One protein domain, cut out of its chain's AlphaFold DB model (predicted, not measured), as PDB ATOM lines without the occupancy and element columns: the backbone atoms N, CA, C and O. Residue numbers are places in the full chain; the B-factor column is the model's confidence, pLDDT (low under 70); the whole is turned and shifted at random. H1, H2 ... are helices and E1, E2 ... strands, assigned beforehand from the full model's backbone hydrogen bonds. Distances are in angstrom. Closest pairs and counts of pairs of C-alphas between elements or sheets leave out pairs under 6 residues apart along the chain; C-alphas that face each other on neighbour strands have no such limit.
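What this domain is: This is residues 176 to 386 of the 514 residues of the protein "VOC domain-containing protein" of Micromonospora craterilacus (UniProt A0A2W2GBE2). What does one see first? A strongly twisted sheet of seven strands runs through the middle in three layers, with H3, H5 and H7 on one face and H1, H2 and H4 on the other, while H6 packs on H7 away from the sheet. Which parts make it? The printed part has 211 residues, with seven named helices and eight named strands in the order E1 H1 E2 H2 E3 H3 E4 E5 H4 E6 E7 H5 H6 H7 E8; the class is mixed, helices and strands, with under half of the residues in named elements. The sheet is mixed, in the order E3 E2 E1 E4 E7 E6 E8. How large is it? It is compact, with a radius of gyration of the C-alphas of 17.3 A and spans of 53 by 39 by 28 A.

Where its parts are: Which elements come first? E1, residues 177 to 182, is 17.0 A long and begins at C-alpha 177 (208.132, 217.796, 192.196); then come H1, 186 to 193, E2, 202 to 207, 16.2 A long, H2, 211 to 220, and E3, 225 to 228. What follows? H3, 234 to 244, is 15.2 A long; then come E4, 249 to 252, E5, 256 to 258, H4, 262 to 268, E6, 274 to 278, and E7, 295 to 298. Which elements come last? H5, 300 to 309, is 14.3 A long; then come H6, 339 to 345, H7, 370 to 378, and E8, 382 to 385, ending at C-alpha 385 (204.193, 233.928, 188.069).

How they stand to each other: How do the strands pair? E2 and E1 are parallel, with N 203 and O 177 2.8 A apart; E4 and E7 are antiparallel, with N 251 and O 296 2.8 A apart. E6 and E7 form a hairpin, with N 277 and O 297 2.8 A apart. Where are the helices? E1, H1, E2 and E2, H2, E3 are strand-helix-strand units, parallel neighbour strands joined through a helix, with right-handed crossovers. H3 and H4 lie on opposite faces, with heights over the sheet of 5.9 A and 8.1 A. What else touches? H7 touches H5, closest at the C-alphas of Val 306 and Ala 376, 5.6 A, and H6, at those of Leu 345 and Leu 374, 6.4 A. E5 pairs with no named strand. In each of the seven helices every O i to N i+4 pair is within hydrogen-bond range.

The domain as a whole: How far does it reach? The two farthest C-alphas, those of Arg 219 and Ala 353, are 54.5 A apart. Which links are long? E6 to E7, H5 to H6 and H6 to H7 are long, and the printed part has no cut. Where is confidence low? Residues 327 to 330 are under 70.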
ATOM      1  N   ALA A 176     212.991 218.227 192.691       97.88
ATOM      2  CA  ALA A 176     211.909 217.258 192.535       97.88
ATOM      3  C   ALA A 176     210.531 217.900 192.762       97.88
ATOM      4  O   ALA A 176     210.366 218.756 193.636       97.88
ATOM      5  N   TYR A 177     209.536 217.451 192.004       98.56
ATOM      6  CA  TYR A 177     208.132 217.796 192.196       98.56
ATOM      7  C   TYR A 177     207.463 216.795 193.132       98.56
ATOM      8  O   TYR A 177     207.687 215.592 193.026       98.56
ATOM      9  N   TYR A 178     206.616 217.283 194.032       98.50
ATOM     10  CA  TYR A 178     205.794 216.447 194.901       98.50
ATOM     11  C   TYR A 178     204.353 216.471 194.407       98.50
ATOM     12  O   TYR A 178     203.791 217.549 194.220       98.50
ATOM     13  N   LEU A 179     203.772 215.287 194.218       97.81
ATOM     14  CA  LEU A 179     202.375 215.088 193.834       97.81
ATOM     15  C   LEU A 179     201.657 214.341 194.959       97.81
ATOM     16  O   LEU A 179     202.082 213.255 195.360       97.81
ATOM     17  N   HIS A 180     200.597 214.933 195.503       96.12
ATOM     18  CA  HIS A 180     199.828 214.341 196.596       96.12
ATOM     19  C   HIS A 180     198.647 213.514 196.073       96.12
ATOM     20  O   HIS A 180     198.071 213.818 195.032       96.12
ATOM     21  N   VAL A 181     198.282 212.459 196.800       95.62
ATOM     22  CA  VAL A 181     197.068 211.672 196.559       95.62
ATOM     23  C   VAL A 181     196.476 211.196 197.886       95.62
ATOM     24  O   VAL A 181     197.206 210.816 198.805       95.62
ATOM     25  N   THR A 182     195.147 211.183 197.978       94.81
ATOM     26  CA  THR A 182     194.419 210.579 199.103       94.81
ATOM     27  C   THR A 182     193.567 209.403 198.636       94.81
ATOM     28  O   THR A 182     193.434 209.143 197.438       94.81
ATOM     29  N   THR A 183     193.023 208.657 199.592       94.31
ATOM     30  CA  THR A 183     192.140 207.507 199.354       94.31
ATOM     31  C   THR A 183     191.011 207.837 198.394       94.31
ATOM     32  O   THR A 183     190.340 208.856 198.541       94.31
ATOM     33  N   GLY A 184     190.772 206.941 197.439       94.81
ATOM     34  CA  GLY A 184     189.728 207.085 196.429       94.81
ATOM     35  C   GLY A 184     190.104 207.962 195.233       94.81
ATOM     36  O   GLY A 184     189.252 208.148 194.373       94.81
ATOM     37  N   LEU A 185     191.339 208.479 195.145       95.75
ATOM     38  CA  LEU A 185     191.776 209.406 194.087       95.75
ATOM     39  C   LEU A 185     192.888 208.855 193.172       95.75
ATOM     40  O   LEU A 185     193.568 209.629 192.498       95.75
ATOM     41  N   LEU A 186     193.108 207.535 193.116       97.12
ATOM     42  CA  LEU A 186     194.145 206.960 192.245       97.12
ATOM     43  C   LEU A 186     193.913 207.256 190.754       97.12
ATOM     44  O   LEU A 186     194.881 207.451 190.026       97.12
ATOM     45  N   HIS A 187     192.665 207.334 190.284       96.25
ATOM     46  CA  HIS A 187     192.368 207.709 188.894       96.25
ATOM     47  C   HIS A 187     192.801 209.146 188.579       96.25
ATOM     48  O   HIS A 187     193.354 209.392 187.509       96.25
ATOM     49  N   TRP A 188     192.639 210.073 189.527       96.00
ATOM     50  CA  TRP A 188     193.147 211.442 189.402       96.00
ATOM     51  C   TRP A 188     194.670 211.501 189.439       96.00
ATOM     52  O   TRP A 188     195.268 212.211 188.631       96.00
ATOM     53  N   LEU A 189     195.310 210.713 190.312       96.19
ATOM     54  CA  LEU A 189     196.766 210.577 190.306       96.19
ATOM     55  C   LEU A 189     197.263 210.116 188.933       96.19
ATOM     56  O   LEU A 189     198.198 210.713 188.412       96.19
ATOM     57  N   LEU A 190     196.644 209.093 188.335       95.62
ATOM     58  CA  LEU A 190     197.041 208.601 187.012       95.62
ATOM     59  C   LEU A 190     196.809 209.633 185.911       95.62
ATOM     60  O   LEU A 190     197.639 209.759 185.014       95.62
ATOM     61  N   ALA A 191     195.716 210.395 185.981       94.75
ATOM     62  CA  ALA A 191     195.472 211.487 185.049       94.75
ATOM     63  C   ALA A 191     196.566 212.568 185.137       94.75
ATOM     64  O   ALA A 191     197.037 213.044 184.104       94.75
ATOM     65  N   CYS A 192     197.007 212.931 186.343       95.12
ATOM     66  CA  CYS A 192     198.118 213.862 186.530       95.12
ATOM     67  C   CYS A 192     199.457 213.255 186.077       95.12
ATOM     68  O   CYS A 192     200.168 213.872 185.292       95.12
ATOM     69  N   GLU A 193     199.800 212.048 186.539       95.12
ATOM     70  CA  GLU A 193     201.117 211.426 186.344       95.12
ATOM     71  C   GLU A 193     201.432 211.153 184.872       95.12
ATOM     72  O   GLU A 193     202.522 211.502 184.425       95.12
ATOM     73  N   ARG A 194     200.457 210.661 184.096       93.44
ATOM     74  CA  ARG A 194     200.616 210.383 182.655       93.44
ATOM     75  C   ARG A 194     200.991 211.608 181.823       93.44
ATOM     76  O   ARG A 194     201.474 211.470 180.706       93.44
ATOM     77  N   ARG A 195     200.732 212.807 182.346       94.25
ATOM     78  CA  ARG A 195     201.028 214.079 181.680       94.25
ATOM     79  C   ARG A 195     202.385 214.660 182.081       94.25
ATOM     80  O   ARG A 195     202.819 215.659 181.514       94.25
ATOM     81  N   LEU A 196     203.061 214.053 183.054       95.62
ATOM     82  CA  LEU A 196     204.388 214.472 183.484       95.62
ATOM     83  C   LEU A 196     205.456 213.756 182.647       95.62
ATOM     84  O   LEU A 196     205.351 212.547 182.438       95.62
ATOM     85  N   PRO A 197     206.522 214.454 182.213       95.50
ATOM     86  CA  PRO A 197     207.623 213.807 181.508       95.50
ATOM     87  C   PRO A 197     208.235 212.666 182.342       95.50
ATOM     88  O   PRO A 197     208.414 212.830 183.558       95.50
ATOM     89  N   PRO A 198     208.569 211.508 181.744       94.81
ATOM     90  CA  PRO A 198     209.143 210.374 182.474       94.81
ATOM     91  C   PRO A 198     210.465 210.728 183.175       94.81
ATOM     92  O   PRO A 198     210.740 210.243 184.270       94.81
ATOM     93  N   GLU A 199     211.251 211.636 182.604       95.62
ATOM     94  CA  GLU A 199     212.518 212.130 183.147       95.62
ATOM     95  C   GLU A 199     212.362 213.164 184.271       95.62
ATOM     96  O   GLU A 199     213.324 213.436 184.993       95.62
ATOM     97  N   LEU A 200     211.171 213.749 184.443       97.00
ATOM     98  CA  LEU A 200     210.926 214.725 185.500       97.00
ATOM     99  C   LEU A 200     211.047 214.031 186.866       97.00
ATOM    100  O   LEU A 200     210.340 213.056 187.107       97.00
ATOM    101  N   PRO A 201     211.874 214.513 187.803       97.19
ATOM    102  CA  PRO A 201     211.926 213.930 189.135       97.19
ATOM    103  C   PRO A 201     210.630 214.224 189.896       97.19
ATOM    104  O   PRO A 201     210.396 215.352 190.325       97.19
ATOM    105  N   VAL A 202     209.795 213.201 190.080       98.06
ATOM    106  CA  VAL A 202     208.515 213.291 190.796       98.06
ATOM    107  C   VAL A 202     208.514 212.337 191.981       98.06
ATOM    108  O   VAL A 202     208.866 211.168 191.841       98.06
ATOM    109  N   VAL A 203     208.086 212.824 193.142       98.44
ATOM    110  CA  VAL A 203     207.803 212.027 194.337       98.44
ATOM    111  C   VAL A 203     206.302 212.040 194.578       98.44
ATOM    112  O   VAL A 203     205.707 213.104 194.753       98.44
ATOM    113  N   VAL A 204     205.689 210.861 194.639       98.38
ATOM    114  CA  VAL A 204     204.279 210.746 195.020       98.38
ATOM    115  C   VAL A 204     204.178 210.576 196.527       98.38
ATOM    116  O   VAL A 204     204.820 209.708 197.123       98.38
ATOM    117  N   VAL A 205     203.351 211.406 197.154       98.25
ATOM    118  CA  VAL A 205     203.028 211.305 198.575       98.25
ATOM    119  C   VAL A 205     201.577 210.869 198.699       98.25
ATOM    120  O   VAL A 205     200.670 211.614 198.347       98.25
ATOM    121  N   GLY A 206     201.351 209.658 199.194       97.12
ATOM    122  CA  GLY A 206     200.011 209.163 199.496       97.12
ATOM    123  C   GLY A 206     199.665 209.390 200.957       97.12
ATOM    124  O   GLY A 206     200.503 209.117 201.819       97.12
ATOM    125  N   SER A 207     198.446 209.835 201.260       95.44
ATOM    126  CA  SER A 207     197.977 209.951 202.643       95.44
ATOM    127  C   SER A 207     196.628 209.273 202.878       95.44
ATOM    128  O   SER A 207     195.716 209.349 202.056       95.44
ATOM    129  N   GLY A 208     196.513 208.572 204.009       94.69
ATOM    130  CA  GLY A 208     195.291 207.875 204.417       94.69
ATOM    131  C   GLY A 208     194.907 206.667 203.561       94.69
ATOM    132  O   GLY A 208     193.809 206.147 203.757       94.69
ATOM    133  N   LEU A 209     195.776 206.235 202.639       96.00
ATOM    134  CA  LEU A 209     195.482 205.210 201.639       96.00
ATOM    135  C   LEU A 209     195.098 203.879 202.282       96.00
ATOM    136  O   LEU A 209     195.674 203.448 203.286       96.00
ATOM    137  N   THR A 210     194.162 203.177 201.647       96.56
ATOM    138  CA  THR A 210     193.885 201.787 202.009       96.56
ATOM    139  C   THR A 210     195.102 200.903 201.725       96.56
ATOM    140  O   THR A 210     195.965 201.232 200.906       96.56
ATOM    141  N   ALA A 211     195.165 199.732 202.366       97.31
ATOM    142  CA  ALA A 211     196.228 198.763 202.097       97.31
ATOM    143  C   ALA A 211     196.295 198.387 200.605       97.31
ATOM    144  O   ALA A 211     197.378 198.351 200.035       97.31
ATOM    145  N   GLN A 212     195.139 198.200 199.954       98.00
ATOM    146  CA  GLN A 212     195.078 197.852 198.533       98.00
ATOM    147  C   GLN A 212     195.630 198.961 197.631       98.00
ATOM    148  O   GLN A 212     196.364 198.665 196.693       98.00
ATOM    149  N   GLU A 213     195.316 200.228 197.912       98.31
ATOM    150  CA  GLU A 213     195.840 201.366 197.145       98.31
ATOM    151  C   GLU A 213     197.338 201.563 197.361       98.31
ATOM    152  O   GLU A 213     198.074 201.780 196.402       98.31
ATOM    153  N   SER A 214     197.800 201.455 198.610       97.94
ATOM    154  CA  SER A 214     199.222 201.565 198.942       97.94
ATOM    155  C   SER A 214     200.039 200.466 198.257       97.94
ATOM    156  O   SER A 214     201.062 200.754 197.637       97.94
ATOM    157  N   ASP A 215     199.544 199.227 198.299       97.50
ATOM    158  CA  ASP A 215     200.144 198.076 197.630       97.50
ATOM    159  C   ASP A 215     200.123 198.214 196.105       97.50
ATOM    160  O   ASP A 215     201.068 197.811 195.424       97.50
ATOM    161  N   TRP A 216     199.039 198.763 195.552       97.94
ATOM    162  CA  TRP A 216     198.922 199.024 194.122       97.94
ATOM    163  C   TRP A 216     199.956 200.057 193.670       97.94
ATOM    164  O   TRP A 216     200.715 199.775 192.745       97.94
ATOM    165  N   LEU A 217     200.070 201.192 194.370       97.31
ATOM    166  CA  LEU A 217     201.062 202.229 194.069       97.31
ATOM    167  C   LEU A 217     202.489 201.699 194.155       97.31
ATOM    168  O   LEU A 217     203.279 201.932 193.249       97.31
ATOM    169  N   ALA A 218     202.806 200.937 195.203       96.00
ATOM    170  CA  ALA A 218     204.134 200.358 195.374       96.00
ATOM    171  C   ALA A 218     204.539 199.405 194.232       96.00
ATOM    172  O   ALA A 218     205.733 199.200 194.016       96.00
ATOM    173  N   ARG A 219     203.570 198.809 193.521       96.31
ATOM    174  CA  ARG A 219     203.817 197.898 192.393       96.31
ATOM    175  C   ARG A 219     203.758 198.571 191.025       96.31
ATOM    176  O   ARG A 219     204.498 198.161 190.141       96.31
ATOM    177  N   GLN A 220     202.836 199.512 190.836       95.69
ATOM    178  CA  GLN A 220     202.463 200.017 189.509       95.69
ATOM    179  C   GLN A 220     203.039 201.398 189.199       95.69
ATOM    180  O   GLN A 220     203.152 201.759 188.032       95.69
ATOM    181  N   LEU A 221     203.396 202.184 190.216       94.25
ATOM    182  CA  LEU A 221     203.886 203.539 190.009       94.25
ATOM    183  C   LEU A 221     205.406 203.525 189.753       94.25
ATOM    184  O   LEU A 221     206.161 203.126 190.642       94.25
ATOM    185  N   PRO A 222     205.898 204.040 188.611       93.81
ATOM    186  CA  PRO A 222     207.330 204.088 188.300       93.81
ATOM    187  C   PRO A 222     208.062 205.244 189.011       93.81
ATOM    188  O   PRO A 222     209.128 205.682 188.580       93.81
ATOM    189  N   ARG A 223     207.491 205.784 190.093       96.25
ATOM    190  CA  ARG A 223     207.987 206.963 190.816       96.25
ATOM    191  C   ARG A 223     208.230 206.622 192.287       96.25
ATOM    192  O   ARG A 223     207.485 205.819 192.853       96.25
ATOM    193  N   PRO A 224     209.215 207.254 192.954       97.56
ATOM    194  CA  PRO A 224     209.352 207.162 194.401       97.56
ATOM    195  C   PRO A 224     208.039 207.504 195.113       97.56
ATOM    196  O   PRO A 224     207.457 208.567 194.892       97.56
ATOM    197  N   PHE A 225     207.602 206.608 195.998       98.00
ATOM    198  CA  PHE A 225     206.330 206.714 196.705       98.00
ATOM    199  C   PHE A 225     206.519 206.707 198.224       98.00
ATOM    200  O   PHE A 225     207.091 205.773 198.792       98.00
ATOM    201  N   HIS A 226     206.004 207.740 198.891       98.19
ATOM    202  CA  HIS A 226     205.963 207.841 200.346       98.19
ATOM    203  C   HIS A 226     204.522 207.758 200.857       98.19
ATOM    204  O   HIS A 226     203.691 208.595 200.510       98.19
ATOM    205  N   HIS A 227     204.235 206.786 201.725       97.94
ATOM    206  CA  HIS A 227     202.913 206.620 202.326       97.94
ATOM    207  C   HIS A 227     202.858 207.166 203.761       97.94
ATOM    208  O   HIS A 227     203.627 206.748 204.631       97.94
ATOM    209  N   ILE A 228     201.885 208.041 204.015       96.38
ATOM    210  CA  ILE A 228     201.492 208.539 205.331       96.38
ATOM    211  C   ILE A 228     200.188 207.847 205.739       96.38
ATOM    212  O   ILE A 228     199.154 208.037 205.109       96.38
ATOM    213  N   ALA A 229     200.213 207.082 206.830       93.44
ATOM    214  CA  ALA A 229     199.044 206.305 207.253       93.44
ATOM    215  C   ALA A 229     197.828 207.169 207.648       93.44
ATOM    216  O   ALA A 229     196.693 206.750 207.467       93.44
ATOM    217  N   ALA A 230     198.066 208.355 208.213       90.31
ATOM    218  CA  ALA A 230     197.016 209.311 208.568       90.31
ATOM    219  C   ALA A 230     196.549 210.082 207.327       90.31
ATOM    220  O   ALA A 230     197.391 210.489 206.518       90.31
ATOM    221  N   ARG A 231     195.240 210.333 207.202       90.62
ATOM    222  CA  ARG A 231     194.706 211.152 206.104       90.62
ATOM    223  C   ARG A 231     195.128 212.603 206.316       90.62
ATOM    224  O   ARG A 231     194.988 213.152 207.407       90.62
ATOM    225  N   ARG A 232     195.683 213.227 205.283       90.31
ATOM    226  CA  ARG A 232     196.173 214.609 205.322       90.31
ATOM    227  C   ARG A 232     195.589 215.355 204.131       90.31
ATOM    228  O   ARG A 232     195.427 214.782 203.062       90.31
ATOM    229  N   ASP A 233     195.288 216.631 204.320       89.69
ATOM    230  CA  ASP A 233     194.998 217.520 203.200       89.69
ATOM    231  C   ASP A 233     196.296 218.024 202.552       89.69
ATOM    232  O   ASP A 233     197.392 217.860 203.105       89.69
ATOM    233  N   ASP A 234     196.166 218.683 201.402       90.94
ATOM    234  CA  ASP A 234     197.287 219.247 200.640       90.94
ATOM    235  C   ASP A 234     198.162 220.163 201.500       90.94
ATOM    236  O   ASP A 234     199.386 220.045 201.517       90.94
ATOM    237  N   ALA A 235     197.536 221.009 202.320       91.81
ATOM    238  CA  ALA A 235     198.239 221.888 203.243       91.81
ATOM    239  C   ALA A 235     199.087 221.122 204.272       91.81
ATOM    240  O   ALA A 235     200.224 221.512 204.558       91.81
ATOM    241  N   GLY A 236     198.548 220.037 204.836       91.94
ATOM    242  CA  GLY A 236     199.245 219.196 205.802       91.94
ATOM    243  C   GLY A 236     200.422 218.442 205.185       91.94
ATOM    244  O   GLY A 236     201.474 218.340 205.821       91.94
ATOM    245  N   VAL A 237     200.277 217.942 203.955       95.12
ATOM    246  CA  VAL A 237     201.367 217.267 203.234       95.12
ATOM    247  C   VAL A 237     202.433 218.258 202.786       95.12
ATOM    248  O   VAL A 237     203.618 218.019 203.026       95.12
ATOM    249  N   LEU A 238     202.042 219.408 202.239       96.00
ATOM    250  CA  LEU A 238     202.978 220.458 201.850       96.00
ATOM    251  C   LEU A 238     203.800 220.948 203.050       96.00
ATOM    252  O   LEU A 238     205.000 221.183 202.924       96.00
ATOM    253  N   GLU A 239     203.203 221.039 204.242       94.94
ATOM    254  CA  GLU A 239     203.944 221.358 205.463       94.94
ATOM    255  C   GLU A 239     205.018 220.304 205.803       94.94
ATOM    256  O   GLU A 239     206.118 220.664 206.247       94.94
ATOM    257  N   LEU A 240     204.735 219.014 205.584       96.12
ATOM    258  CA  LEU A 240     205.709 217.934 205.766       96.12
ATOM    259  C   LEU A 240     206.847 218.034 204.748       96.12
ATOM    260  O   LEU A 240     208.008 217.938 205.152       96.12
ATOM    261  N   VAL A 241     206.534 218.291 203.474       96.94
ATOM    262  CA  VAL A 241     207.532 218.508 202.411       96.94
ATOM    263  C   VAL A 241     208.415 219.703 202.760       96.94
ATOM    264  O   VAL A 241     209.634 219.570 202.807       96.94
ATOM    265  N   PHE A 242     207.822 220.829 203.161       95.81
ATOM    266  CA  PHE A 242     208.543 222.011 203.644       95.81
ATOM    267  C   PHE A 242     209.492 221.706 204.811       95.81
ATOM    268  O   PHE A 242     210.489 222.399 205.007       95.81
ATOM    269  N   ALA A 243     209.155 220.750 205.677       94.62
ATOM    270  CA  ALA A 243     209.992 220.353 206.809       94.62
ATOM    271  C   ALA A 243     211.076 219.323 206.439       94.62
ATOM    272  O   ALA A 243     212.047 219.189 207.188       94.62
ATOM    273  N   ALA A 244     210.906 218.589 205.337       95.25
ATOM    274  CA  ALA A 244     211.775 217.485 204.942       95.25
ATOM    275  C   ALA A 244     212.712 217.806 203.770       95.25
ATOM    276  O   ALA A 244     213.829 217.289 203.734       95.25
ATOM    277  N   ALA A 245     212.276 218.634 202.824       94.19
ATOM    278  CA  ALA A 245     213.070 219.040 201.675       94.19
ATOM    279  C   ALA A 245     214.273 219.889 202.118       94.19
ATOM    280  O   ALA A 245     214.153 220.800 202.940       94.19
ATOM    281  N   THR A 246     215.450 219.563 201.586       93.94
ATOM    282  CA  THR A 246     216.718 220.249 201.890       93.94
ATOM    283  C   THR A 246     217.170 221.202 200.788       93.94
ATOM    284  O   THR A 246     218.096 221.976 201.011       93.94
ATOM    285  N   GLY A 247     216.543 221.134 199.616       96.38
ATOM    286  CA  GLY A 247     216.758 222.023 198.479       96.38
ATOM    287  C   GLY A 247     215.421 222.420 197.868       96.38
ATOM    288  O   GLY A 247     214.372 222.056 198.405       96.38
ATOM    289  N   ASP A 248     215.476 223.182 196.782       97.88
ATOM    290  CA  ASP A 248     214.297 223.627 196.046       97.88
ATOM    291  C   ASP A 248     213.421 222.449 195.617       97.88
ATOM    292  O   ASP A 248     213.917 221.340 195.387       97.88
ATOM    293  N   PHE A 249     212.119 222.685 195.504       98.44
ATOM    294  CA  PHE A 249     211.178 221.650 195.091       98.44
ATOM    295  C   PHE A 249     209.916 222.222 194.459       98.44
ATOM    296  O   PHE A 249     209.472 223.322 194.790       98.44
ATOM    297  N   GLY A 250     209.310 221.421 193.591       98.31
ATOM    298  CA  GLY A 250     208.004 221.674 193.009       98.31
ATOM    299  C   GLY A 250     206.863 221.058 193.817       98.31
ATOM    300  O   GLY A 250     207.045 220.084 194.544       98.31
ATOM    301  N   TRP A 251     205.663 221.602 193.668       98.00
ATOM    302  CA  TRP A 251     204.425 221.073 194.235       98.00
ATOM    303  C   TRP A 251     203.350 221.044 193.155       98.00
ATOM    304  O   TRP A 251     203.168 222.041 192.451       98.00
ATOM    305  N   ILE A 252     202.667 219.908 193.041       97.06
ATOM    306  CA  ILE A 252     201.557 219.672 192.123       97.06
ATOM    307  C   ILE A 252     200.373 219.201 192.968       97.06
ATOM    308  O   ILE A 252     200.434 218.138 193.590       97.06
ATOM    309  N   GLU A 253     199.308 219.998 193.017       92.69
ATOM    310  CA  GLU A 253     198.066 219.577 193.665       92.69
ATOM    311  C   GLU A 253     197.355 218.476 192.861       92.69
ATOM    312  O   GLU A 253     197.444 218.445 191.626       92.69
ATOM    313  N   PRO A 254     196.600 217.591 193.538       85.38
ATOM    314  CA  PRO A 254     195.675 216.685 192.866       85.38
ATOM    315  C   PRO A 254     194.708 217.475 191.970       85.38
ATOM    316  O   PRO A 254     194.150 218.481 192.401       85.38
ATOM    317  N   GLY A 255     194.503 217.028 190.729       89.56
ATOM    318  CA  GLY A 255     193.640 217.728 189.762       89.56
ATOM    319  C   GLY A 255     194.344 218.776 188.908       89.56
ATOM    320  O   GLY A 255     193.721 219.350 188.017       89.56
ATOM    321  N   CYS A 256     195.636 219.016 189.137       94.50
ATOM    322  CA  CYS A 256     196.451 219.864 188.281       94.50
ATOM    323  C   CYS A 256     196.981 219.057 187.079       94.50
ATOM    324  O   CYS A 256     197.927 218.274 187.194       94.50
ATOM    325  N   LEU A 257     196.344 219.217 185.920       95.62
ATOM    326  CA  LEU A 257     196.687 218.568 184.655       95.62
ATOM    327  C   LEU A 257     197.612 219.476 183.832       95.62
ATOM    328  O   LEU A 257     197.163 220.449 183.227       95.62
ATOM    329  N   VAL A 258     198.905 219.153 183.796       96.19
ATOM    330  CA  VAL A 258     199.913 219.893 183.015       96.19
ATOM    331  C   VAL A 258     199.850 219.449 181.554       96.19
ATOM    332  O   VAL A 258     200.260 218.342 181.234       96.19
ATOM    333  N   LEU A 259     199.329 220.286 180.660       95.50
ATOM    334  CA  LEU A 259     199.190 219.959 179.233       95.50
ATOM    335  C   LEU A 259     200.448 220.323 178.431       95.50
ATOM    336  O   LEU A 259     200.746 219.687 177.422       95.50
ATOM    337  N   ASP A 260     201.200 221.322 178.899       95.69
ATOM    338  CA  ASP A 260     202.495 221.728 178.352       95.69
ATOM    339  C   ASP A 260     203.582 221.659 179.432       95.69
ATOM    340  O   ASP A 260     203.650 222.484 180.350       95.69
ATOM    341  N   HIS A 261     204.478 220.677 179.310       95.62
ATOM    342  CA  HIS A 261     205.543 220.439 180.284       95.62
ATOM    343  C   HIS A 261     206.555 221.589 180.389       95.62
ATOM    344  O   HIS A 261     207.263 221.675 181.395       95.62
ATOM    345  N   ARG A 262     206.622 222.505 179.410       96.06
ATOM    346  CA  ARG A 262     207.521 223.673 179.467       96.06
ATOM    347  C   ARG A 262     207.228 224.564 180.671       96.06
ATOM    348  O   ARG A 262     208.150 225.169 181.211       96.06
ATOM    349  N   VAL A 263     205.980 224.580 181.152       96.06
ATOM    350  CA  VAL A 263     205.603 225.278 182.392       96.06
ATOM    351  C   VAL A 263     206.428 224.780 183.584       96.06
ATOM    352  O   VAL A 263     206.841 225.584 184.416       96.06
ATOM    353  N   LEU A 264     206.720 223.480 183.663       97.25
ATOM    354  CA  LEU A 264     207.521 222.899 184.747       97.25
ATOM    355  C   LEU A 264     208.978 223.366 184.661       97.25
ATOM    356  O   LEU A 264     209.562 223.775 185.662       97.25
ATOM    357  N   THR A 265     209.554 223.403 183.459       95.56
ATOM    358  CA  THR A 265     210.908 223.939 183.251       95.56
ATOM    359  C   THR A 265     210.998 225.415 183.639       95.56
ATOM    360  O   THR A 265     211.921 225.809 184.350       95.56
ATOM    361  N   ASP A 266     210.015 226.223 183.237       96.81
ATOM    362  CA  ASP A 266     209.975 227.650 183.563       96.81
ATOM    363  C   ASP A 266     209.837 227.892 185.073       96.81
ATOM    364  O   ASP A 266     210.434 228.823 185.617       96.81
ATOM    365  N   LEU A 267     209.075 227.042 185.766       97.25
ATOM    366  CA  LEU A 267     208.943 227.070 187.223       97.25
ATOM    367  C   LEU A 267     210.239 226.697 187.937       97.25
ATOM    368  O   LEU A 267     210.561 227.305 188.953       97.25
ATOM    369  N   ALA A 268     210.987 225.724 187.420       96.81
ATOM    370  CA  ALA A 268     212.247 225.285 188.010       96.81
ATOM    371  C   ALA A 268     213.421 226.237 187.709       96.81
ATOM    372  O   ALA A 268     214.440 226.191 188.403       96.81
ATOM    373  N   ALA A 269     213.278 227.150 186.741       96.31
ATOM    374  CA  ALA A 269     214.321 228.101 186.355       96.31
ATOM    375  C   ALA A 269     214.725 229.038 187.519       96.31
ATOM    376  O   ALA A 269     213.844 229.707 188.076       96.31
ATOM    377  N   PRO A 270     216.022 229.125 187.887       90.69
ATOM    378  CA  PRO A 270     216.497 229.945 189.004       90.69
ATOM    379  C   PRO A 270     216.054 231.408 188.915       90.69
ATOM    380  O   PRO A 270     215.992 231.994 187.830       90.69
ATOM    381  N   ALA A 271     215.763 232.019 190.064       92.75
ATOM    382  CA  ALA A 271     215.368 233.418 190.133       92.75
ATOM    383  C   ALA A 271     215.779 234.051 191.470       92.75
ATOM    384  O   ALA A 271     215.238 233.706 192.520       92.75
ATOM    385  N   ASP A 272     216.693 235.018 191.415       94.94
ATOM    386  CA  ASP A 272     217.159 235.728 192.604       94.94
ATOM    387  C   ASP A 272     216.022 236.520 193.268       94.94
ATOM    388  O   ASP A 272     215.226 237.187 192.603       94.94
ATOM    389  N   GLY A 273     215.946 236.469 194.601       97.00
ATOM    390  CA  GLY A 273     214.952 237.229 195.370       97.00
ATOM    391  C   GLY A 273     213.503 236.754 195.191       97.00
ATOM    392  O   GLY A 273     212.562 237.493 195.506       97.00
ATOM    393  N   VAL A 274     213.289 235.529 194.704       97.69
ATOM    394  CA  VAL A 274     211.963 234.913 194.552       97.69
ATOM    395  C   VAL A 274     211.801 233.772 195.553       97.69
ATOM    396  O   VAL A 274     212.539 232.800 195.509       97.69
ATOM    397  N   ALA A 275     210.827 233.869 196.464       97.31
ATOM    398  CA  ALA A 275     210.564 232.795 197.430       97.31
ATOM    399  C   ALA A 275     209.828 231.611 196.802       97.31
ATOM    400  O   ALA A 275     209.982 230.467 197.230       97.31
ATOM    401  N   LEU A 276     208.972 231.906 195.828       96.56
ATOM    402  CA  LEU A 276     208.195 230.901 195.128       96.56
ATOM    403  C   LEU A 276     207.855 231.366 193.714       96.56
ATOM    404  O   LEU A 276     207.527 232.533 193.468       96.56
ATOM    405  N   ARG A 277     207.932 230.415 192.795       97.62
ATOM    406  CA  ARG A 277     207.481 230.519 191.415       97.62
ATOM    407  C   ARG A 277     206.150 229.783 191.313       97.62
ATOM    408  O   ARG A 277     205.947 228.775 191.987       97.62
ATOM    409  N   CYS A 278     205.226 230.308 190.527       96.62
ATOM    410  CA  CYS A 278     203.894 229.730 190.377       96.62
ATOM    411  C   CYS A 278     203.441 229.794 188.926       96.62
ATOM    412  O   CYS A 278     203.882 230.668 188.178       96.62
ATOM    413  N   ALA A 279     202.578 228.866 188.512       93.69
ATOM    414  CA  ALA A 279     201.998 228.939 187.175       93.69
ATOM    415  C   ALA A 279     201.182 230.229 187.046       93.69
ATOM    416  O   ALA A 279     201.453 231.060 186.180       93.69
ATOM    417  N   TRP A 280     200.270 230.438 187.996       92.12
ATOM    418  CA  TRP A 280     199.349 231.565 188.024       92.12
ATOM    419  C   TRP A 280     199.381 232.297 189.363       92.12
ATOM    420  O   TRP A 280     199.720 231.748 190.415       92.12
ATOM    421  N   SER A 281     199.036 233.578 189.306       91.44
ATOM    422  CA  SER A 281     198.881 234.438 190.473       91.44
ATOM    423  C   SER A 281     197.639 235.301 190.322       91.44
ATOM    424  O   SER A 281     197.282 235.659 189.200       91.44
ATOM    425  N   TYR A 282     197.051 235.708 191.437       88.19
ATOM    426  CA  TYR A 282     195.869 236.562 191.475       88.19
ATOM    427  C   TYR A 282     196.117 237.812 192.326       88.19
ATOM    428  O   TYR A 282     196.938 237.811 193.251       88.19
ATOM    429  N   ASP A 283     195.406 238.898 192.014       88.19
ATOM    430  CA  ASP A 283     195.358 240.063 192.896       88.19
ATOM    431  C   ASP A 283     194.354 239.802 194.021       88.19
ATOM    432  O   ASP A 283     193.155 239.655 193.801       88.19
ATOM    433  N   ALA A 284     194.867 239.727 195.244       85.62
ATOM    434  CA  ALA A 284     194.080 239.455 196.435       85.62
ATOM    435  C   ALA A 284     193.614 240.722 197.170       85.62
ATOM    436  O   ALA A 284     193.100 240.616 198.287       85.62
ATOM    437  N   GLY A 285     193.865 241.913 196.611       86.00
ATOM    438  CA  GLY A 285     193.631 243.193 197.283       86.00
ATOM    439  C   GLY A 285     194.635 243.486 198.404       86.00
ATOM    440  O   GLY A 285     194.393 244.344 199.249       86.00
ATOM    441  N   LEU A 286     195.767 242.772 198.437       87.00
ATOM    442  CA  LEU A 286     196.811 242.914 199.464       87.00
ATOM    443  C   LEU A 286     198.007 243.757 198.994       87.00
ATOM    444  O   LEU A 286     199.049 243.766 199.645       87.00
ATOM    445  N   GLY A 287     197.873 244.441 197.856       85.50
ATOM    446  CA  GLY A 287     198.893 245.332 197.298       85.50
ATOM    447  C   GLY A 287     200.012 244.637 196.518       85.50
ATOM    448  O   GLY A 287     200.910 245.323 196.043       85.50
ATOM    449  N   ALA A 288     199.978 243.307 196.380       87.38
ATOM    450  CA  ALA A 288     200.863 242.561 195.487       87.38
ATOM    451  C   ALA A 288     200.338 241.120 195.256       87.38
ATOM    452  O   ALA A 288     199.678 240.570 196.148       87.38
ATOM    453  N   PRO A 289     200.654 240.482 194.109       90.00
ATOM    454  CA  PRO A 289     200.006 239.246 193.657       90.00
ATOM    455  C   PRO A 289     200.291 238.049 194.567       90.00
ATOM    456  O   PRO A 289     201.408 237.901 195.058       90.00
ATOM    457  N   LEU A 290     199.305 237.188 194.791       92.38
ATOM    458  CA  LEU A 290     199.496 235.918 195.491       92.38
ATOM    459  C   LEU A 290     199.544 234.779 194.483       92.38
ATOM    460  O   LEU A 290     198.748 234.748 193.548       92.38
ATOM    461  N   ALA A 291     200.459 233.837 194.678       93.94
ATOM    462  CA  ALA A 291     200.446 232.596 193.925       93.94
ATOM    463  C   ALA A 291     199.233 231.761 194.302       93.94
ATOM    464  O   ALA A 291     198.935 231.599 195.491       93.94
ATOM    465  N   ALA A 292     198.591 231.199 193.291       91.25
ATOM    466  CA  ALA A 292     197.599 230.166 193.491       91.25
ATOM    467  C   ALA A 292     198.278 228.829 193.854       91.25
ATOM    468  O   ALA A 292     199.416 228.600 193.437       91.25
ATOM    469  N   PRO A 293     197.647 227.966 194.669       90.00
ATOM    470  CA  PRO A 293     198.364 226.912 195.383       90.00
ATOM    471  C   PRO A 293     198.662 225.643 194.561       90.00
ATOM    472  O   PRO A 293     199.466 224.824 195.003       90.00
ATOM    473  N   TYR A 294     198.091 225.503 193.361       90.25
ATOM    474  CA  TYR A 294     198.051 224.233 192.625       90.25
ATOM    475  C   TYR A 294     199.331 223.799 191.914       90.25
ATOM    476  O   TYR A 294     199.600 222.602 191.840       90.25
ATOM    477  N   LEU A 295     200.121 224.733 191.377       96.31
ATOM    478  CA  LEU A 295     201.373 224.413 190.688       96.31
ATOM    479  C   LEU A 295     202.449 225.432 191.050       96.31
ATOM    480  O   LEU A 295     202.447 226.576 190.574       96.31
ATOM    481  N   LEU A 296     203.354 225.004 191.926       97.56
ATOM    482  CA  LEU A 296     204.325 225.859 192.600       97.56
ATOM    483  C   LEU A 296     205.735 225.287 192.512       97.56
ATOM    484  O   LEU A 296     205.926 224.083 192.368       97.56
ATOM    485  N   PHE A 297     206.726 226.156 192.683       98.38
ATOM    486  CA  PHE A 297     208.115 225.774 192.893       98.38
ATOM    487  C   PHE A 297     208.751 226.689 193.939       98.38
ATOM    488  O   PHE A 297     208.778 227.913 193.781       98.38
ATOM    489  N   PHE A 298     209.219 226.106 195.036       98.31
ATOM    490  CA  PHE A 298     209.690 226.818 196.216       98.31
ATOM    491  C   PHE A 298     211.210 226.893 196.269       98.31
ATOM    492  O   PHE A 298     211.898 225.913 195.987       98.31
ATOM    493  N   ASP A 299     211.707 228.048 196.703       98.12
ATOM    494  CA  ASP A 299     213.120 228.279 196.981       98.12
ATOM    495  C   ASP A 299     213.448 227.887 198.434       98.12
ATOM    496  O   ASP A 299     212.856 228.393 199.400       98.12
ATOM    497  N   ALA A 300     214.377 226.949 198.614       96.62
ATOM    498  CA  ALA A 300     214.717 226.437 199.938       96.62
ATOM    499  C   ALA A 300     215.434 227.473 200.810       96.62
ATOM    500  O   ALA A 300     215.270 227.467 202.038       96.62
ATOM    501  N   ASP A 301     216.200 228.378 200.210       96.75
ATOM    502  CA  ASP A 301     216.910 229.433 200.923       96.75
ATOM    503  C   ASP A 301     215.918 230.458 201.479       96.75
ATOM    504  O   ASP A 301     215.988 230.807 202.665       96.75
ATOM    505  N   ALA A 302     214.922 230.841 200.683       97.69
ATOM    506  CA  ALA A 302     213.802 231.658 201.116       97.69
ATOM    507  C   ALA A 302     213.028 230.984 202.254       97.69
ATOM    508  O   ALA A 302     212.765 231.619 203.278       97.69
ATOM    509  N   ILE A 303     212.713 229.685 202.150       97.31
ATOM    510  CA  ILE A 303     212.076 228.932 203.247       97.31
ATOM    511  C   ILE A 303     212.897 229.040 204.541       97.31
ATOM    512  O   ILE A 303     212.331 229.340 205.600       97.31
ATOM    513  N   ARG A 304     214.220 228.816 204.485       96.56
ATOM    514  CA  ARG A 304     215.096 228.906 205.667       96.56
ATOM    515  C   ARG A 304     215.093 230.313 206.264       96.56
ATOM    516  O   ARG A 304     214.896 230.454 207.474       96.56
ATOM    517  N   GLN A 305     215.275 231.344 205.439       97.38
ATOM    518  CA  GLN A 305     215.329 232.735 205.897       97.38
ATOM    519  C   GLN A 305     214.001 233.192 206.511       97.38
ATOM    520  O   GLN A 305     213.981 233.773 207.599       97.38
ATOM    521  N   VAL A 306     212.881 232.867 205.866       97.12
ATOM    522  CA  VAL A 306     211.539 233.225 206.341       97.12
ATOM    523  C   VAL A 306     211.223 232.547 207.669       97.12
ATOM    524  O   VAL A 306     210.738 233.203 208.592       97.12
ATOM    525  N   ARG A 307     211.561 231.262 207.830       95.81
ATOM    526  CA  ARG A 307     211.394 230.550 209.108       95.81
ATOM    527  C   ARG A 307     212.260 231.119 210.226       95.81
ATOM    528  O   ARG A 307     211.803 231.162 211.369       95.81
ATOM    529  N   ALA A 308     213.476 231.567 209.913       96.12
ATOM    530  CA  ALA A 308     214.350 232.217 210.884       96.12
ATOM    531  C   ALA A 308     213.788 233.578 211.334       96.12
ATOM    532  O   ALA A 308     213.791 233.894 212.524       96.12
ATOM    533  N   ALA A 309     213.250 234.370 210.401       95.94
ATOM    534  CA  ALA A 309     212.696 235.697 210.681       95.94
ATOM    535  C   ALA A 309     211.298 235.662 211.331       95.94
ATOM    536  O   ALA A 309     210.934 236.562 212.105       95.94
ATOM    537  N   VAL A 310     210.505 234.634 211.015       95.88
ATOM    538  CA  VAL A 310     209.118 234.461 211.456       95.88
ATOM    539  C   VAL A 310     208.912 233.030 211.985       95.88
ATOM    540  O   VAL A 310     208.350 232.178 211.295       95.88
ATOM    541  N   PRO A 311     209.329 232.739 213.231       92.81
ATOM    542  CA  PRO A 311     209.220 231.402 213.804       92.81
ATOM    543  C   PRO A 311     207.790 230.847 213.772       92.81
ATOM    544  O   PRO A 311     206.820 231.547 214.076       92.81
ATOM    545  N   GLY A 312     207.667 229.566 213.412       90.56
ATOM    546  CA  GLY A 312     206.384 228.861 213.319       90.56
ATOM    547  C   GLY A 312     205.555 229.194 212.074       90.56
ATOM    548  O   GLY A 312     204.376 228.840 212.025       90.56
ATOM    549  N   ILE A 313     206.126 229.899 211.091       94.62
ATOM    550  CA  ILE A 313     205.509 230.037 209.771       94.62
ATOM    551  C   ILE A 313     205.735 228.769 208.939       94.62
ATOM    552  O   ILE A 313     206.833 228.204 208.896       94.62
ATOM    553  N   SER A 314     204.678 228.326 208.279       92.94
ATOM    554  CA  SER A 314     204.674 227.222 207.329       92.94
ATOM    555  C   SER A 314     203.543 227.451 206.328       92.94
ATOM    556  O   SER A 314     202.678 228.296 206.580       92.94
ATOM    557  N   PRO A 315     203.498 226.690 205.227       93.25
ATOM    558  CA  PRO A 315     202.239 226.430 204.557       93.25
ATOM    559  C   PRO A 315     201.251 225.815 205.550       93.25
ATOM    560  O   PRO A 315     201.640 225.135 206.506       93.25
ATOM    561  N   GLY A 316     199.985 226.132 205.368       92.38
ATOM    562  CA  GLY A 316     198.888 225.791 206.246       92.38
ATOM    563  C   GLY A 316     197.748 226.777 206.056       92.38
ATOM    564  O   GLY A 316     197.965 227.933 205.698       92.38
ATOM    565  N   ILE A 317     196.532 226.338 206.359       92.56
ATOM    566  CA  ILE A 317     195.385 227.242 206.414       92.56
ATOM    567  C   ILE A 317     195.405 227.947 207.775       92.56
ATOM    568  O   ILE A 317     195.371 227.297 208.830       92.56
ATOM    569  N   TYR A 318     195.470 229.278 207.764       94.38
ATOM    570  CA  TYR A 318     195.468 230.096 208.977       94.38
ATOM    571  C   TYR A 318     194.187 230.901 209.097       94.38
ATOM    572  O   TYR A 318     193.721 231.478 208.132       94.38
ATOM    573  N   ALA A 319     193.657 231.048 210.298       92.69
ATOM    574  CA  ALA A 319     192.519 231.913 210.551       92.69
ATOM    575  C   ALA A 319     192.670 232.597 211.908       92.69
ATOM    576  O   ALA A 319     193.319 232.087 212.831       92.69
ATOM    577  N   TYR A 320     192.093 233.790 212.041       89.12
ATOM    578  CA  TYR A 320     192.044 234.442 213.348       89.12
ATOM    579  C   TYR A 320     191.123 233.701 214.304       89.12
ATOM    580  O   TYR A 320     191.460 233.563 215.483       89.12
ATOM    581  N   ASP A 321     190.030 233.183 213.755       82.25
ATOM    582  CA  ASP A 321     189.096 232.321 214.443       82.25
ATOM    583  C   ASP A 321     189.316 230.883 213.985       82.25
ATOM    584  O   ASP A 321     189.367 230.577 212.798       82.25
ATOM    585  N   ARG A 322     189.499 229.986 214.947       78.94
ATOM    586  CA  ARG A 322     189.785 228.581 214.665       78.94
ATOM    587  C   ARG A 322     188.520 227.879 214.175       78.94
ATOM    588  O   ARG A 322     187.525 227.889 214.895       78.94
ATOM    589  N   PHE A 323     188.616 227.179 213.051       78.81
ATOM    590  CA  PHE A 323     187.571 226.282 212.556       78.81
ATOM    591  C   PHE A 323     188.158 224.927 212.153       78.81
ATOM    592  O   PHE A 323     189.376 224.794 211.983       78.81
ATOM    593  N   ASN A 324     187.295 223.913 212.096       78.56
ATOM    594  CA  ASN A 324     187.634 222.579 211.615       78.56
ATOM    595  C   ASN A 324     187.559 222.574 210.082       78.56
ATOM    596  O   ASN A 324     186.565 223.010 209.515       78.56
ATOM    597  N   ARG A 325     188.617 222.098 209.432       75.50
ATOM    598  CA  ARG A 325     188.785 222.032 207.976       75.50
ATOM    599  C   ARG A 325     188.089 220.820 207.345       75.50
ATOM    600  O   ARG A 325     188.233 220.636 206.151       75.50
ATOM    601  N   GLN A 326     187.372 220.018 208.142       70.50
ATOM    602  CA  GLN A 326     186.561 218.879 207.690       70.50
ATOM    603  C   GLN A 326     187.330 217.916 206.770       70.50
ATOM    604  O   GLN A 326     186.894 217.606 205.670       70.50
ATOM    605  N   VAL A 327     188.484 217.429 207.224       69.25
ATOM    606  CA  VAL A 327     189.148 216.310 206.542       69.25
ATOM    607  C   VAL A 327     188.488 215.026 207.031       69.25
ATOM    608  O   VAL A 327     188.363 214.818 208.237       69.25
ATOM    609  N   ASP A 328     188.054 214.177 206.108       65.62
ATOM    610  CA  ASP A 328     187.373 212.927 206.440       65.62
ATOM    611  C   ASP A 328     188.164 212.084 207.463       65.62
ATOM    612  O   ASP A 328     189.387 211.935 207.383       65.62
ATOM    613  N   GLY A 329     187.455 211.581 208.472       62.78
ATOM    614  CA  GLY A 329     188.009 210.780 209.566       62.78
ATOM    615  C   GLY A 329     188.899 211.514 210.583       62.78
ATOM    616  O   GLY A 329     189.184 210.941 211.637       62.78
ATOM    617  N   GLU A 330     189.317 212.767 210.351       68.88
ATOM    618  CA  GLU A 330     190.279 213.462 211.219       68.88
ATOM    619  C   GLU A 330     189.951 214.940 211.496       68.88
ATOM    620  O   GLU A 330     189.489 215.705 210.655       68.88
ATOM    621  N   ARG A 331     190.271 215.413 212.709       70.75
ATOM    622  CA  ARG A 331     190.070 216.826 213.069       70.75
ATOM    623  C   ARG A 331     191.282 217.668 212.746       70.75
ATOM    624  O   ARG A 331     192.242 217.735 213.518       70.75
ATOM    625  N   TRP A 332     191.162 218.416 211.667       77.19
ATOM    626  CA  TRP A 332     192.191 219.334 211.220       77.19
ATOM    627  C   TRP A 332     191.736 220.756 211.444       77.19
ATOM    628  O   TRP A 332     190.837 221.235 210.774       77.19
ATOM    629  N   TYR A 333     192.360 221.465 212.374       83.00
ATOM    630  CA  TYR A 333     191.983 222.848 212.632       83.00
ATOM    631  C   TYR A 333     192.913 223.819 211.931       83.00
ATOM    632  O   TYR A 333     194.118 223.578 211.836       83.00
ATOM    633  N   THR A 334     192.363 224.963 211.537       87.94
ATOM    634  CA  THR A 334     193.179 226.085 211.088       87.94
ATOM    635  C   THR A 334     194.154 226.543 212.167       87.94
ATOM    636  O   THR A 334     193.894 226.485 213.379       87.94
ATOM    637  N   ARG A 335     195.314 227.015 211.716       90.44
ATOM    638  CA  ARG A 335     196.324 227.619 212.582       90.44
ATOM    639  C   ARG A 335     195.931 229.046 212.914       90.44
ATOM    640  O   ARG A 335     195.345 229.750 212.106       90.44
ATOM    641  N   THR A 336     196.308 229.520 214.093       92.06
ATOM    642  CA  THR A 336     196.090 230.922 214.456       92.06
ATOM    643  C   THR A 336     197.398 231.690 214.331       92.06
ATOM    644  O   THR A 336     198.348 231.337 215.037       92.06
ATOM    645  N   PRO A 337     197.467 232.765 213.518       94.56
ATOM    646  CA  PRO A 337     198.671 233.579 213.434       94.56
ATOM    647  C   PRO A 337     199.081 234.095 214.819       94.56
ATOM    648  O   PRO A 337     198.258 234.668 215.549       94.56
ATOM    649  N   SER A 338     200.349 233.907 215.186       93.94
ATOM    650  CA  SER A 338     200.931 234.376 216.446       93.94
ATOM    651  C   SER A 338     200.975 235.906 216.506       93.94
ATOM    652  O   SER A 338     200.878 236.595 215.490       93.94
ATOM    653  N   ARG A 339     201.162 236.488 217.699       94.38
ATOM    654  CA  ARG A 339     201.302 237.954 217.837       94.38
ATOM    655  C   ARG A 339     202.466 238.503 217.005       94.38
ATOM    656  O   ARG A 339     202.341 239.579 216.430       94.38
ATOM    657  N   GLN A 340     203.572 237.765 216.933       94.06
ATOM    658  CA  GLN A 340     204.733 238.135 216.126       94.06
ATOM    659  C   GLN A 340     204.412 238.079 214.631       94.06
ATOM    660  O   GLN A 340     204.682 239.051 213.930       94.06
ATOM    661  N   GLN A 341     203.776 236.997 214.167       95.88
ATOM    662  CA  GLN A 341     203.323 236.864 212.779       95.88
ATOM    663  C   GLN A 341     202.396 238.025 212.406       95.88
ATOM    664  O   GLN A 341     202.665 238.732 211.446       95.88
ATOM    665  N   ARG A 342     201.381 238.328 213.226       95.81
ATOM    666  CA  ARG A 342     200.459 239.459 212.991       95.81
ATOM    667  C   ARG A 342     201.171 240.804 212.864       95.81
ATOM    668  O   ARG A 342     200.821 241.586 211.989       95.81
ATOM    669  N   ARG A 343     202.161 241.080 213.721       94.56
ATOM    670  CA  ARG A 343     202.950 242.324 213.656       94.56
ATOM    671  C   ARG A 343     203.751 242.429 212.362       94.56
ATOM    672  O   ARG A 343     203.807 243.507 211.790       94.56
ATOM    673  N   ARG A 344     204.352 241.324 211.911       94.00
ATOM    674  CA  ARG A 344     205.095 241.263 210.645       94.00
ATOM    675  C   ARG A 344     204.163 241.462 209.450       94.00
ATOM    676  O   ARG A 344     204.434 242.306 208.609       94.00
ATOM    677  N   LEU A 345     203.033 240.757 209.427       92.94
ATOM    678  CA  LEU A 345     202.032 240.862 208.362       92.94
ATOM    679  C   LEU A 345     201.460 242.277 208.245       92.94
ATOM    680  O   LEU A 345     201.275 242.763 207.139       92.94
ATOM    681  N   ALA A 346     201.260 242.973 209.368       93.81
ATOM    682  CA  ALA A 346     200.790 244.359 209.376       93.81
ATOM    683  C   ALA A 346     201.743 245.357 208.684       93.81
ATOM    684  O   ALA A 346     201.356 246.508 208.503       93.81
ATOM    685  N   ALA A 347     202.972 244.950 208.342       92.31
ATOM    686  CA  ALA A 347     203.913 245.761 207.574       92.31
ATOM    687  C   ALA A 347     203.753 245.608 206.049       92.31
ATOM    688  O   ALA A 347     204.273 246.438 205.314       92.31
ATOM    689  N   VAL A 348     203.074 244.554 205.577       93.38
ATOM    690  CA  VAL A 348     202.965 244.219 204.141       93.38
ATOM    691  C   VAL A 348     201.535 243.991 203.661       93.38
ATOM    692  O   VAL A 348     201.301 244.003 202.461       93.38
ATOM    693  N   ALA A 349     200.584 243.770 204.569       92.81
ATOM    694  CA  ALA A 349     199.173 243.600 204.255       92.81
ATOM    695  C   ALA A 349     198.362 244.804 204.765       92.81
ATOM    696  O   ALA A 349     198.664 245.331 205.846       92.81
ATOM    697  N   PRO A 350     197.311 245.225 204.036       93.75
ATOM    698  CA  PRO A 350     196.384 246.239 204.518       93.75
ATOM    699  C   PRO A 350     195.698 245.783 205.809       93.75
ATOM    700  O   PRO A 350     195.688 244.600 206.157       93.75
ATOM    701  N   ARG A 351     195.122 246.733 206.549       93.31
ATOM    702  CA  ARG A 351     194.343 246.427 207.753       93.31
ATOM    703  C   ARG A 351     192.868 246.275 207.406       93.31
ATOM    704  O   ARG A 351     192.318 247.112 206.698       93.31
ATOM    705  N   ALA A 352     192.241 245.243 207.952       90.38
ATOM    706  CA  ALA A 352     190.796 245.082 207.960       90.38
ATOM    707  C   ALA A 352     190.133 246.073 208.939       90.38
ATOM    708  O   ALA A 352     190.806 246.743 209.730       90.38
ATOM    709  N   ALA A 353     188.798 246.134 208.917       86.50
ATOM    710  CA  ALA A 353     188.003 247.022 209.772       86.50
ATOM    711  C   ALA A 353     188.236 246.797 211.280       86.50
ATOM    712  O   ALA A 353     188.156 247.734 212.071       86.50
ATOM    713  N   ASP A 354     188.582 245.573 211.686       84.31
ATOM    714  CA  ASP A 354     188.899 245.218 213.075       84.31
ATOM    715  C   ASP A 354     190.360 245.529 213.478       84.31
ATOM    716  O   ASP A 354     190.800 245.205 214.587       84.31
ATOM    717  N   GLY A 355     191.130 246.149 212.577       90.19
ATOM    718  CA  GLY A 355     192.527 246.532 212.762       90.19
ATOM    719  C   GLY A 355     193.538 245.395 212.586       90.19
ATOM    720  O   GLY A 355     194.744 245.643 212.710       90.19
ATOM    721  N   ARG A 356     193.098 244.161 212.307       92.75
ATOM    722  CA  ARG A 356     193.991 243.032 212.003       92.75
ATOM    723  C   ARG A 356     194.488 243.117 210.554       92.75
ATOM    724  O   ARG A 356     193.855 243.781 209.737       92.75
ATOM    725  N   PRO A 357     195.616 242.467 210.214       94.06
ATOM    726  CA  PRO A 357     195.987 242.270 208.815       94.06
ATOM    727  C   PRO A 357     194.842 241.606 208.038       94.06
ATOM    728  O   PRO A 357     194.259 240.631 208.513       94.06
ATOM    729  N   ALA A 358     194.509 242.161 206.878       91.81
ATOM    730  CA  ALA A 358     193.449 241.650 206.029       91.81
ATOM    731  C   ALA A 358     193.836 240.293 205.428       91.81
ATOM    732  O   ALA A 358     194.982 240.051 205.045       91.81
ATOM    733  N   THR A 359     192.847 239.420 205.352       90.62
ATOM    734  CA  THR A 359     192.853 238.165 204.606       90.62
ATOM    735  C   THR A 359     192.615 238.432 203.113       90.62
ATOM    736  O   THR A 359     192.021 239.455 202.752       90.62
ATOM    737  N   PRO A 360     193.095 237.551 202.220       86.69
ATOM    738  CA  PRO A 360     192.920 237.717 200.780       86.69
ATOM    739  C   PRO A 360     191.437 237.701 200.392       86.69
ATOM    740  O   PRO A 360     190.671 236.897 200.927       86.69
ATOM    741  N   LEU A 361     191.043 238.570 199.452       82.75
ATOM    742  CA  LEU A 361     189.686 238.623 198.878       82.75
ATOM    743  C   LEU A 361     188.550 238.760 199.917       82.75
ATOM    744  O   LEU A 361     187.413 238.393 199.645       82.75
ATOM    745  N   GLY A 362     188.847 239.258 201.123       78.75
ATOM    746  CA  GLY A 362     187.860 239.387 202.202       78.75
ATOM    747  C   GLY A 362     187.423 238.063 202.844       78.75
ATOM    748  O   GLY A 362     186.476 238.055 203.622       78.75
ATOM    749  N   THR A 363     188.107 236.952 202.558       84.38
ATOM    750  CA  THR A 363     187.822 235.635 203.159       84.38
ATOM    751  C   THR A 363     188.043 235.629 204.678       84.38
ATOM    752  O   THR A 363     188.692 236.508 205.233       84.38
ATOM    753  N   SER A 364     187.556 234.624 205.406       83.00
ATOM    754  CA  SER A 364     187.776 234.526 206.863       83.00
ATOM    755  C   SER A 364     189.122 233.887 207.254       83.00
ATOM    756  O   SER A 364     189.454 233.786 208.443       83.00
ATOM    757  N   PHE A 365     189.923 233.466 206.270       91.00
ATOM    758  CA  PHE A 365     191.165 232.725 206.468       91.00
ATOM    759  C   PHE A 365     192.247 233.087 205.442       91.00
ATOM    760  O   PHE A 365     192.021 233.771 204.456       91.00
ATOM    761  N   TYR A 366     193.466 232.644 205.710       93.25
ATOM    762  CA  TYR A 366     194.585 232.616 204.786       93.25
ATOM    763  C   TYR A 366     194.695 231.192 204.261       93.25
ATOM    764  O   TYR A 366     194.824 230.259 205.061       93.25
ATOM    765  N   ASP A 367     194.641 231.044 202.944       91.62
ATOM    766  CA  ASP A 367     194.787 229.751 202.284       91.62
ATOM    767  C   ASP A 367     196.212 229.183 202.445       91.62
ATOM    768  O   ASP A 367     197.125 229.862 202.931       91.62
ATOM    769  N   THR A 368     196.392 227.938 202.013       92.88
ATOM    770  CA  THR A 368     197.528 227.042 202.233       92.88
ATOM    771  C   THR A 368     198.894 227.711 202.149       92.88
ATOM    772  O   THR A 368     199.737 227.472 203.006       92.88
ATOM    773  N   THR A 369     199.161 228.571 201.170       95.88
ATOM    774  CA  THR A 369     200.485 229.207 201.045       95.88
ATOM    775  C   THR A 369     200.493 230.679 201.434       95.88
ATOM    776  O   THR A 369     201.567 231.232 201.670       95.88
ATOM    777  N   VAL A 370     199.329 231.324 201.565       95.69
ATOM    778  CA  VAL A 370     199.196 232.790 201.612       95.69
ATOM    779  C   VAL A 370     199.995 233.408 202.752       95.69
ATOM    780  O   VAL A 370     200.754 234.355 202.537       95.69
ATOM    781  N   LEU A 371     199.868 232.871 203.972       95.88
ATOM    782  CA  LEU A 371     200.572 233.436 205.125       95.88
ATOM    783  C   LEU A 371     202.096 233.342 204.962       95.88
ATOM    784  O   LEU A 371     202.813 234.258 205.370       95.88
ATOM    785  N   TYR A 372     202.586 232.261 204.344       97.38
ATOM    786  CA  TYR A 372     203.997 232.104 204.005       97.38
ATOM    787  C   TYR A 372     204.437 233.139 202.959       97.38
ATOM    788  O   TYR A 372     205.455 233.788 203.183       97.38
ATOM    789  N   GLN A 373     203.663 233.377 201.890       97.38
ATOM    790  CA  GLN A 373     204.020 234.384 200.872       97.38
ATOM    791  C   GLN A 373     204.099 235.793 201.477       97.38
ATOM    792  O   GLN A 373     205.031 236.550 201.208       97.38
ATOM    793  N   LEU A 374     203.150 236.142 202.353       96.62
ATOM    794  CA  LEU A 374     203.172 237.422 203.062       96.62
ATOM    795  C   LEU A 374     204.371 237.516 204.013       96.62
ATOM    796  O   LEU A 374     205.024 238.554 204.069       96.62
ATOM    797  N   ALA A 375     204.711 236.444 204.732       96.94
ATOM    798  CA  ALA A 375     205.915 236.414 205.559       96.94
ATOM    799  C   ALA A 375     207.195 236.559 204.713       96.94
ATOM    800  O   ALA A 375     208.084 237.318 205.095       96.94
ATOM    801  N   ALA A 376     207.257 235.914 203.547       97.38
ATOM    802  CA  ALA A 376     208.364 236.023 202.602       97.38
ATOM    803  C   ALA A 376     208.592 237.465 202.136       97.38
ATOM    804  O   ALA A 376     209.722 237.955 202.172       97.38
ATOM    805  N   ARG A 377     207.511 238.201 201.859       96.31
ATOM    806  CA  ARG A 377     207.576 239.639 201.552       96.31
ATOM    807  C   ARG A 377     208.177 240.474 202.666       96.31
ATOM    808  O   ARG A 377     208.956 241.379 202.391       96.31
ATOM    809  N   THR A 378     207.878 240.161 203.930       96.25
ATOM    810  CA  THR A 378     208.503 240.877 205.062       96.25
ATOM    811  C   THR A 378     210.017 240.670 205.141       96.25
ATOM    812  O   THR A 378     210.698 241.412 205.848       96.25
ATOM    813  N   CYS A 379     210.536 239.678 204.417       96.56
ATOM    814  CA  CYS A 379     211.949 239.351 204.290       96.56
ATOM    815  C   CYS A 379     212.543 239.778 202.932       96.56
ATOM    816  O   CYS A 379     213.675 239.412 202.645       96.56
ATOM    817  N   GLY A 380     211.808 240.538 202.109       96.38
ATOM    818  CA  GLY A 380     212.276 241.024 200.804       96.38
ATOM    819  C   GLY A 380     212.118 240.034 199.647       96.38
ATOM    820  O   GLY A 380     212.569 240.324 198.545       96.38
ATOM    821  N   TRP A 381     211.466 238.892 199.871       97.75
ATOM    822  CA  TRP A 381     211.247 237.891 198.832       97.75
ATOM    823  C   TRP A 381     209.940 238.127 198.076       97.75
ATOM    824  O   TRP A 381     208.911 238.481 198.660       97.75
ATOM    825  N   SER A 382     209.976 237.891 196.768       96.25
ATOM    826  CA  SER A 382     208.841 238.070 195.864       96.25
ATOM    827  C   SER A 382     208.200 236.743 195.438       96.25
ATOM    828  O   SER A 382     208.724 235.658 195.696       96.25
ATOM    829  N   VAL A 383     207.034 236.851 194.802       95.56
ATOM    830  CA  VAL A 383     206.334 235.762 194.111       95.56
ATOM    831  C   VAL A 383     206.473 236.026 192.620       95.56
ATOM    832  O   VAL A 383     206.236 237.158 192.190       95.56
ATOM    833  N   ARG A 384     206.832 235.004 191.840       95.81
ATOM    834  CA  ARG A 384     206.987 235.130 190.387       95.81
ATOM    835  C   ARG A 384     206.024 234.195 189.649       95.81
ATOM    836  O   ARG A 384     206.282 232.992 189.616       95.81
ATOM    837  N   PRO A 385     204.960 234.716 189.019       94.38
ATOM    838  CA  PRO A 385     204.193 233.928 188.069       94.38
ATOM    839  C   PRO A 385     205.014 233.685 186.795       94.38
ATOM    840  O   PRO A 385     205.678 234.601 186.302       94.38
ATOM    841  N   VAL A 386     204.978 232.465 186.256       94.88
ATOM    842  CA  VAL A 386     205.594 232.137 184.953       94.88
ATOM    843  C   VAL A 386     204.604 232.248 183.796       94.88
ATOM    844  O   VAL A 386     205.019 232.271 182.638       94.88
TER     845      VAL A 386